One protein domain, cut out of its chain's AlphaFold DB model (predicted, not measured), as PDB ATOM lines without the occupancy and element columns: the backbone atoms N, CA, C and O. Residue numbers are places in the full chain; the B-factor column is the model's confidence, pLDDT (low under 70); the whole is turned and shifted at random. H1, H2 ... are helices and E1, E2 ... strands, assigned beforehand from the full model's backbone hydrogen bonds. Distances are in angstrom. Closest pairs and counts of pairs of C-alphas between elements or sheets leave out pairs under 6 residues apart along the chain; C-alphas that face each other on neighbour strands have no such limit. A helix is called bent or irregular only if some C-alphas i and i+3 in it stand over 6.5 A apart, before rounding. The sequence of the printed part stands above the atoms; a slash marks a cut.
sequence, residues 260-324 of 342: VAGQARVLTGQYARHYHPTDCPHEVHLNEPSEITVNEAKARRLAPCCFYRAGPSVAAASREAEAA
ATOM      1  N   VAL A 260     208.397 201.725  88.807       90.88
ATOM      2  CA  VAL A 260     208.405 202.710  87.711       90.88
ATOM      3  C   VAL A 260     207.722 202.207  86.438       90.88
ATOM      4  O   VAL A 260     207.208 203.010  85.667       90.88
ATOM      5  N   ALA A 261     207.671 200.890  86.223       91.12
ATOM      6  CA  ALA A 261     207.032 200.296  85.053       91.12
ATOM      7  C   ALA A 261     205.514 200.525  85.061       91.12
ATOM      8  O   ALA A 261     204.925 200.870  84.040       91.12
ATOM      9  N   GLY A 262     204.882 200.359  86.227       94.88
ATOM     10  CA  GLY A 262     203.450 200.595  86.404       94.88
ATOM     11  C   GLY A 262     203.064 202.071  86.423       94.88
ATOM     12  O   GLY A 262     201.941 202.403  86.044       94.88
ATOM     13  N   GLN A 263     203.997 202.937  86.834       95.88
ATOM     14  CA  GLN A 263     203.829 204.394  86.896       95.88
ATOM     15  C   GLN A 263     204.213 205.113  85.595       95.88
ATOM     16  O   GLN A 263     203.994 206.319  85.486       95.88
ATOM     17  N   ALA A 264     204.767 204.397  84.611       94.25
ATOM     18  CA  ALA A 264     205.096 204.964  83.312       94.25
ATOM     19  C   ALA A 264     203.861 205.638  82.698       94.25
ATOM     20  O   ALA A 264     202.746 205.111  82.770       94.25
ATOM     21  N   ARG A 265     204.067 206.825  82.131       95.94
ATOM     22  CA  ARG A 265     202.996 207.646  81.580       95.94
ATOM     23  C   ARG A 265     202.668 207.221  80.153       95.94
ATOM     24  O   ARG A 265     203.563 206.928  79.362       95.94
ATOM     25  N   VAL A 266     201.378 207.162  79.847       97.56
ATOM     26  CA  VAL A 266     200.824 206.771  78.549       97.56
ATOM     27  C   VAL A 266     199.641 207.665  78.202       97.56
ATOM     28  O   VAL A 266     198.965 208.190  79.087       97.56
ATOM     29  N   LEU A 267     199.367 207.815  76.912       97.69
ATOM     30  CA  LEU A 267     198.240 208.584  76.396       97.69
ATOM     31  C   LEU A 267     197.047 207.682  76.086       97.69
ATOM     32  O   LEU A 267     197.196 206.555  75.613       97.69
ATOM     33  N   THR A 268     195.847 208.203  76.305       98.25
ATOM     34  CA  THR A 268     194.585 207.610  75.854       98.25
ATOM     35  C   THR A 268     193.585 208.709  75.513       98.25
ATOM     36  O   THR A 268     193.581 209.761  76.146       98.25
ATOM     37  N   GLY A 269     192.705 208.469  74.544       97.69
ATOM     38  CA  GLY A 269     191.560 209.345  74.264       97.69
ATOM     39  C   GLY A 269     190.314 208.944  75.059       97.69
ATOM     40  O   GLY A 269     190.238 207.822  75.568       97.69
ATOM     41  N   GLN A 270     189.306 209.820  75.097       95.12
ATOM     42  CA  GLN A 270     188.037 209.623  75.825       95.12
ATOM     43  C   GLN A 270     187.308 208.311  75.468       95.12
ATOM     44  O   GLN A 270     186.663 207.697  76.318       95.12
ATOM     45  N   TYR A 271     187.429 207.860  74.219       94.88
ATOM     46  CA  TYR A 271     186.802 206.630  73.708       94.88
ATOM     47  C   TYR A 271     187.818 205.612  73.186       94.88
ATOM     48  O   TYR A 271     187.447 204.663  72.488       94.88
ATOM     49  N   ALA A 272     189.103 205.826  73.467       95.94
ATOM     50  CA  ALA A 272     190.138 204.931  72.992       95.94
ATOM     51  C   ALA A 272     190.031 203.577  73.706       95.94
ATOM     52  O   ALA A 272     189.713 203.484  74.889       95.94
ATOM     53  N   ARG A 273     190.298 202.511  72.953       96.62
ATOM     54  CA  ARG A 273     190.400 201.131  73.463       96.62
ATOM     55  C   ARG A 273     191.842 200.738  73.764       96.62
ATOM     56  O   ARG A 273     192.090 199.676  74.331       96.62
ATOM     57  N   HIS A 274     192.769 201.600  73.365       97.31
ATOM     58  CA  HIS A 274     194.191 201.391  73.489       97.31
ATOM     59  C   HIS A 274     194.830 202.552  74.240       97.31
ATOM     60  O   HIS A 274     194.369 203.688  74.139       97.31
ATOM     61  N   TYR A 275     195.903 202.257  74.963       97.75
ATOM     62  CA  TYR A 275     196.827 203.270  75.451       97.75
ATOM     63  C   TYR A 275     198.088 203.295  74.584       97.75
ATOM     64  O   TYR A 275     198.482 202.295  73.975       97.75
ATOM     65  N   HIS A 276     198.715 204.460  74.521       96.88
ATOM     66  CA  HIS A 276     199.785 204.790  73.593       96.88
ATOM     67  C   HIS A 276     200.999 205.324  74.362       96.88
ATOM     68  O   HIS A 276     200.816 205.972  75.391       96.88
ATOM     69  N   PRO A 277     202.241 205.093  73.903       95.50
ATOM     70  CA  PRO A 277     203.368 205.872  74.409       95.50
ATOM     71  C   PRO A 277     203.175 207.365  74.067       95.50
ATOM     72  O   PRO A 277     202.403 207.700  73.167       95.50
ATOM     73  N   THR A 278     203.846 208.258  74.796       93.50
ATOM     74  CA  THR A 278     203.675 209.718  74.659       93.50
ATOM     75  C   THR A 278     204.196 210.290  73.338       93.50
ATOM     76  O   THR A 278     203.930 211.439  73.036       93.50
ATOM     77  N   ASP A 279     204.938 209.504  72.560       92.75
ATOM     78  CA  ASP A 279     205.478 209.832  71.236       92.75
ATOM     79  C   ASP A 279     204.821 208.997  70.117       92.75
ATOM     80  O   ASP A 279     205.363 208.836  69.021       92.75
ATOM     81  N   CYS A 280     203.654 208.404  70.390       94.44
ATOM     82  CA  CYS A 280     202.999 207.517  69.441       94.44
ATOM     83  C   CYS A 280     202.472 208.288  68.222       94.44
ATOM     84  O   CYS A 280     201.691 209.222  68.398       94.44
ATOM     85  N   PRO A 281     202.716 207.821  66.981       95.19
ATOM     86  CA  PRO A 281     202.155 208.460  65.787       95.19
ATOM     87  C   PRO A 281     200.618 208.463  65.758       95.19
ATOM     88  O   PRO A 281     200.021 209.254  65.041       95.19
ATOM     89  N   HIS A 282     199.959 207.604  66.544       94.88
ATOM     90  CA  HIS A 282     198.499 207.586  66.661       94.88
ATOM     91  C   HIS A 282     197.927 208.680  67.573       94.88
ATOM     92  O   HIS A 282     196.706 208.813  67.631       94.88
ATOM     93  N   GLU A 283     198.757 209.449  68.285       95.38
ATOM     94  CA  GLU A 283     198.289 210.531  69.159       95.38
ATOM     95  C   GLU A 283     197.415 211.538  68.403       95.38
ATOM     96  O   GLU A 283     196.373 211.947  68.909       95.38
ATOM     97  N   VAL A 284     197.766 211.849  67.150       96.19
ATOM     98  CA  VAL A 284     197.019 212.784  66.286       96.19
ATOM     99  C   VAL A 284     195.574 212.346  66.011       96.19
ATOM    100  O   VAL A 284     194.766 213.135  65.526       96.19
ATOM    101  N   HIS A 285     195.241 211.085  66.296       95.62
ATOM    102  CA  HIS A 285     193.907 210.514  66.125       95.62
ATOM    103  C   HIS A 285     193.145 210.361  67.451       95.62
ATOM    104  O   HIS A 285     192.001 209.897  67.446       95.62
ATOM    105  N   LEU A 286     193.746 210.724  68.588       96.12
ATOM    106  CA  LEU A 286     193.084 210.668  69.886       96.12
ATOM    107  C   LEU A 286     192.132 211.855  70.049       96.12
ATOM    108  O   LEU A 286     192.511 213.014  69.915       96.12
ATOM    109  N   ASN A 287     190.882 211.551  70.387       97.12
ATOM    110  CA  ASN A 287     189.918 212.559  70.805       97.12
ATOM    111  C   ASN A 287     190.101 212.844  72.301       97.12
ATOM    112  O   ASN A 287     190.016 211.904  73.098       97.12
ATOM    113  N   GLU A 288     190.340 214.112  72.650       96.88
ATOM    114  CA  GLU A 288     190.605 214.574  74.020       96.88
ATOM    115  C   GLU A 288     191.700 213.724  74.698       96.88
ATOM    116  O   GLU A 288     191.407 212.941  75.608       96.88
ATOM    117  N   PRO A 289     192.960 213.798  74.217       97.19
ATOM    118  CA  PRO A 289     194.039 212.998  74.777       97.19
ATOM    119  C   PRO A 289     194.238 213.324  76.260       97.19
ATOM    120  O   PRO A 289     194.269 214.479  76.681       97.19
ATOM    121  N   SER A 290     194.383 212.271  77.052       97.94
ATOM    122  CA  SER A 290     194.636 212.320  78.485       97.94
ATOM    123  C   SER A 290     195.813 211.419  78.825       97.94
ATOM    124  O   SER A 290     195.972 210.335  78.259       97.94
ATOM    125  N   GLU A 291     196.644 211.879  79.752       97.88
ATOM    126  CA  GLU A 291     197.836 211.165  80.181       97.88
ATOM    127  C   GLU A 291     197.570 210.457  81.516       97.88
ATOM    128  O   GLU A 291     197.265 211.087  82.535       97.88
ATOM    129  N   ILE A 292     197.700 209.135  81.510       97.88
ATOM    130  CA  ILE A 292     197.455 208.249  82.653       97.88
ATOM    131  C   ILE A 292     198.659 207.332  82.877       97.88
ATOM    132  O   ILE A 292     199.595 207.305  82.081       97.88
ATOM    133  N   THR A 293     198.668 206.576  83.973       97.44
ATOM    134  CA  THR A 293     199.714 205.557  84.191       97.44
ATOM    135  C   THR A 293     199.391 204.255  83.454       97.44
ATOM    136  O   THR A 293     198.222 203.951  83.199       97.44
ATOM    137  N   VAL A 294     200.400 203.427  83.164       97.00
ATOM    138  CA  VAL A 294     200.187 202.082  82.594       97.00
ATOM    139  C   VAL A 294     199.241 201.252  83.466       97.00
ATOM    140  O   VAL A 294     198.325 200.612  82.951       97.00
ATOM    141  N   ASN A 295     199.410 201.269  84.792       97.75
ATOM    142  CA  ASN A 295     198.537 200.509  85.691       97.75
ATOM    143  C   ASN A 295     197.102 201.039  85.737       97.75
ATOM    144  O   ASN A 295     196.171 200.257  85.945       97.75
ATOM    145  N   GLU A 296     196.909 202.339  85.547       98.25
ATOM    146  CA  GLU A 296     195.584 202.928  85.392       98.25
ATOM    147  C   GLU A 296     194.947 202.519  84.058       98.25
ATOM    148  O   GLU A 296     193.787 202.108  84.040       98.25
ATOM    149  N   ALA A 297     195.707 202.521  82.961       98.06
ATOM    150  CA  ALA A 297     195.234 202.050  81.660       98.06
ATOM    151  C   ALA A 297     194.801 200.574  81.713       98.06
ATOM    152  O   ALA A 297     193.708 200.223  81.263       98.06
ATOM    153  N   LYS A 298     195.606 199.718  82.358       97.44
ATOM    154  CA  LYS A 298     195.263 198.308  82.606       97.44
ATOM    155  C   LYS A 298     194.022 198.160  83.486       97.44
ATOM    156  O   LYS A 298     193.157 197.343  83.180       97.44
ATOM    157  N   ALA A 299     193.880 198.974  84.534       97.69
ATOM    158  CA  ALA A 299     192.680 198.982  85.378       97.69
ATOM    159  C   ALA A 299     191.416 199.420  84.614       97.69
ATOM    160  O   ALA A 299     190.314 199.031  84.979       97.69
ATOM    161  N   ARG A 300     191.564 200.175  83.522       97.50
ATOM    162  CA  ARG A 300     190.476 200.540  82.601       97.50
ATOM    163  C   ARG A 300     190.281 199.535  81.454       97.50
ATOM    164  O   ARG A 300     189.472 199.788  80.567       97.50
ATOM    165  N   ARG A 301     191.008 198.405  81.459       97.12
ATOM    166  CA  ARG A 301     191.003 197.373  80.402       97.12
ATOM    167  C   ARG A 301     191.362 197.939  79.018       97.12
ATOM    168  O   ARG A 301     190.833 197.510  77.997       97.12
ATOM    169  N   LEU A 302     192.272 198.912  78.986       97.62
ATOM    170  CA  LEU A 302     192.851 199.416  77.743       97.62
ATOM    171  C   LEU A 302     193.997 198.498  77.314       97.62
ATOM    172  O   LEU A 302     194.859 198.159  78.126       97.62
ATOM    173  N   ALA A 303     194.012 198.100  76.045       96.81
ATOM    174  CA  ALA A 303     195.087 197.292  75.476       96.81
ATOM    175  C   ALA A 303     196.269 198.176  75.022       96.81
ATOM    176  O   ALA A 303     196.084 199.361  74.746       96.81
ATOM    177  N   PRO A 304     197.504 197.662  74.936       97.12
ATOM    178  CA  PRO A 304     198.601 198.436  74.358       97.12
ATOM    179  C   PRO A 304     198.371 198.676  72.857       97.12
ATOM    180  O   PRO A 304     197.933 197.779  72.138       97.12
ATOM    181  N   CYS A 305     198.703 199.866  72.349       95.75
ATOM    182  CA  CYS A 305     198.745 200.101  70.901       95.75
ATOM    183  C   CYS A 305     199.897 199.307  70.251       95.75
ATOM    184  O   CYS A 305     200.859 198.966  70.932       95.75
ATOM    185  N   CYS A 306     199.876 199.065  68.935       92.00
ATOM    186  CA  CYS A 306     200.925 198.292  68.236       92.00
ATOM    187  C   CYS A 306     202.340 198.916  68.293       92.00
ATOM    188  O   CYS A 306     203.346 198.217  68.147       92.00
ATOM    189  N   PHE A 307     202.440 200.224  68.552       91.75
ATOM    190  CA  PHE A 307     203.710 200.938  68.740       91.75
ATOM    191  C   PHE A 307     204.184 200.967  70.194       91.75
ATOM    192  O   PHE A 307     205.312 201.373  70.452       91.75
ATOM    193  N   TYR A 308     203.370 200.511  71.148       92.56
ATOM    194  CA  TYR A 308     203.774 200.495  72.545       92.56
ATOM    195  C   TYR A 308     204.989 199.587  72.723       92.56
ATOM    196  O   TYR A 308     205.009 198.448  72.248       92.56
ATOM    197  N   ARG A 309     206.015 200.099  73.392       90.12
ATOM    198  CA  ARG A 309     207.202 199.355  73.803       90.12
ATOM    199  C   ARG A 309     207.331 199.540  75.303       90.12
ATOM    200  O   ARG A 309     207.113 200.636  75.814       90.12
ATOM    201  N   ALA A 310     207.664 198.465  76.010       78.38
ATOM    202  CA  ALA A 310     208.049 198.594  77.405       78.38
ATOM    203  C   ALA A 310     209.243 199.559  77.464       78.38
ATOM    204  O   ALA A 310     210.218 199.356  76.737       78.38
ATOM    205  N   GLY A 311     209.158 200.614  78.280       72.81
ATOM    206  CA  GLY A 311     210.282 201.529  78.469       72.81
ATOM    207  C   GLY A 311     211.551 200.771  78.891       72.81
ATOM    208  O   GLY A 311     211.456 199.646  79.395       72.81
ATOM    209  N   PRO A 312     212.747 201.363  78.718       63.81
ATOM    210  CA  PRO A 312     214.017 200.688  78.992       63.81
ATOM    211  C   PRO A 312     214.096 200.093  80.409       63.81
ATOM    212  O   PRO A 312     214.666 199.016  80.579       63.81
ATOM    213  N   SER A 313     213.449 200.716  81.405       53.53
ATOM    214  CA  SER A 313     213.376 200.190  82.778       53.53
ATOM    215  C   SER A 313     212.574 198.889  82.898       53.53
ATOM    216  O   SER A 313     212.928 198.020  83.689       53.53
ATOM    217  N   VAL A 314     211.529 198.711  82.087       55.66
ATOM    218  CA  VAL A 314     210.689 197.505  82.098       55.66
ATOM    219  C   VAL A 314     211.406 196.355  81.400       55.66
ATOM    220  O   VAL A 314     211.407 195.236  81.899       55.66
ATOM    221  N   ALA A 315     212.075 196.638  80.278       57.69
ATOM    222  CA  ALA A 315     212.865 195.639  79.563       57.69
ATOM    223  C   ALA A 315     214.061 195.140  80.396       57.69
ATOM    224  O   ALA A 315     214.378 193.951  80.353       57.69
ATOM    225  N   ALA A 316     214.703 196.023  81.169       57.78
ATOM    226  CA  ALA A 316     215.768 195.651  82.098       57.78
ATOM    227  C   ALA A 316     215.243 194.774  83.249       57.78
ATOM    228  O   ALA A 316     215.767 193.684  83.462       57.78
ATOM    229  N   ALA A 317     214.150 195.183  83.905       56.00
ATOM    230  CA  ALA A 317     213.552 194.421  85.003       56.00
ATOM    231  C   ALA A 317     213.040 193.034  84.565       56.00
ATOM    232  O   ALA A 317     213.207 192.054  85.289       56.00
ATOM    233  N   SER A 318     212.458 192.910  83.363       56.16
ATOM    234  CA  SER A 318     212.053 191.606  82.820       56.16
ATOM    235  C   SER A 318     213.249 190.685  82.567       56.16
ATOM    236  O   SER A 318     213.160 189.494  82.853       56.16
ATOM    237  N   ARG A 319     214.381 191.222  82.089       64.31
ATOM    238  CA  ARG A 319     215.615 190.440  81.902       64.31
ATOM    239  C   ARG A 319     216.226 190.005  83.230       64.31
ATOM    240  O   ARG A 319     216.690 188.874  83.319       64.31
ATOM    241  N   GLU A 320     216.200 190.859  84.251       62.56
ATOM    242  CA  GLU A 320     216.654 190.500  85.601       62.56
ATOM    243  C   GLU A 320     215.768 189.419  86.230       62.56
ATOM    244  O   GLU A 320     216.290 188.453  86.778       62.56
ATOM    245  N   ALA A 321     214.443 189.515  86.092       60.69
ATOM    246  CA  ALA A 321     213.522 188.490  86.583       60.69
ATOM    247  C   ALA A 321     213.687 187.150  85.843       60.69
ATOM    248  O   ALA A 321     213.662 186.089  86.468       60.69
ATOM    249  N   GLU A 322     213.889 187.176  84.522       68.56
ATOM    250  CA  GLU A 322     214.153 185.969  83.732       68.56
ATOM    251  C   GLU A 322     215.523 185.353  84.068       68.56
ATOM    252  O   GLU A 322     215.648 184.129  84.129       68.56
ATOM    253  N   ALA A 323     216.538 186.181  84.332       70.19
ATOM    254  CA  ALA A 323     217.839 185.726  84.814       70.19
ATOM    255  C   ALA A 323     217.731 185.096  86.212       70.19
ATOM    256  O   ALA A 323     218.230 183.992  86.414       70.19
ATOM    257  N   ALA A 324     217.002 185.728  87.137       68.50
ATOM    258  CA  ALA A 324     216.766 185.205  88.484       68.50
ATOM    259  C   ALA A 324     215.966 183.890  88.480       68.50
ATOM    260  O   ALA A 324     216.216 183.009  89.296       68.50
TER     261      ALA A 324
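What this domain is: This is residues 260 to 324 of the 342 residues of the protein "TNase-like domain-containing protein" of Phycisphaerae bacterium RAS2 (UniProt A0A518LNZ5). Two short strands, E1 and E2, lie side by side, with H3 packed near E1, while H4 makes an arm whose residues 319 to 324 stick out. The 65 printed residues hold H1, E1, H2, E2, H3 and H4 in order, mixed in class, with E1 - E2 an antiparallel sheet. Elongated, 42 by 23 by 16 A, it is only just compact, close to loose, with radius of gyration of the C-alphas 12.5 A.

Where its parts are: Find C-alpha 260 at (208.405, 202.710, 87.711), where H1, residues 260 to 263, begins. Next come E1, 265 to 268, H2, 281 to 285, E2, 290 to 293, and H3, 294 to 299. H2 is only just irregular, C-alphas 281 and 284 being 6.7 A apart. H4, 312 to 324, runs 18.4 A to C-alpha 324 at (216.766, 185.205, 88.484).

How they stand to each other: Look at antiparallel E1 and E2: N 266 and O 292 are 2.9 A apart, within hydrogen-bond range. H1 touches H3, closest C-alphas Gly 262 and Asn 295, 5.0 A. Every O i to N i+4 pair is within range in H3 and H4; H2 has 0 of 1, and 1 of 2 O i to N i+3 pairs.

The domain as a whole: The printed part has no cut; links E1 to H2 and H3 to H4 are long. Residues 312 to 322 and 324 have pLDDT under 70.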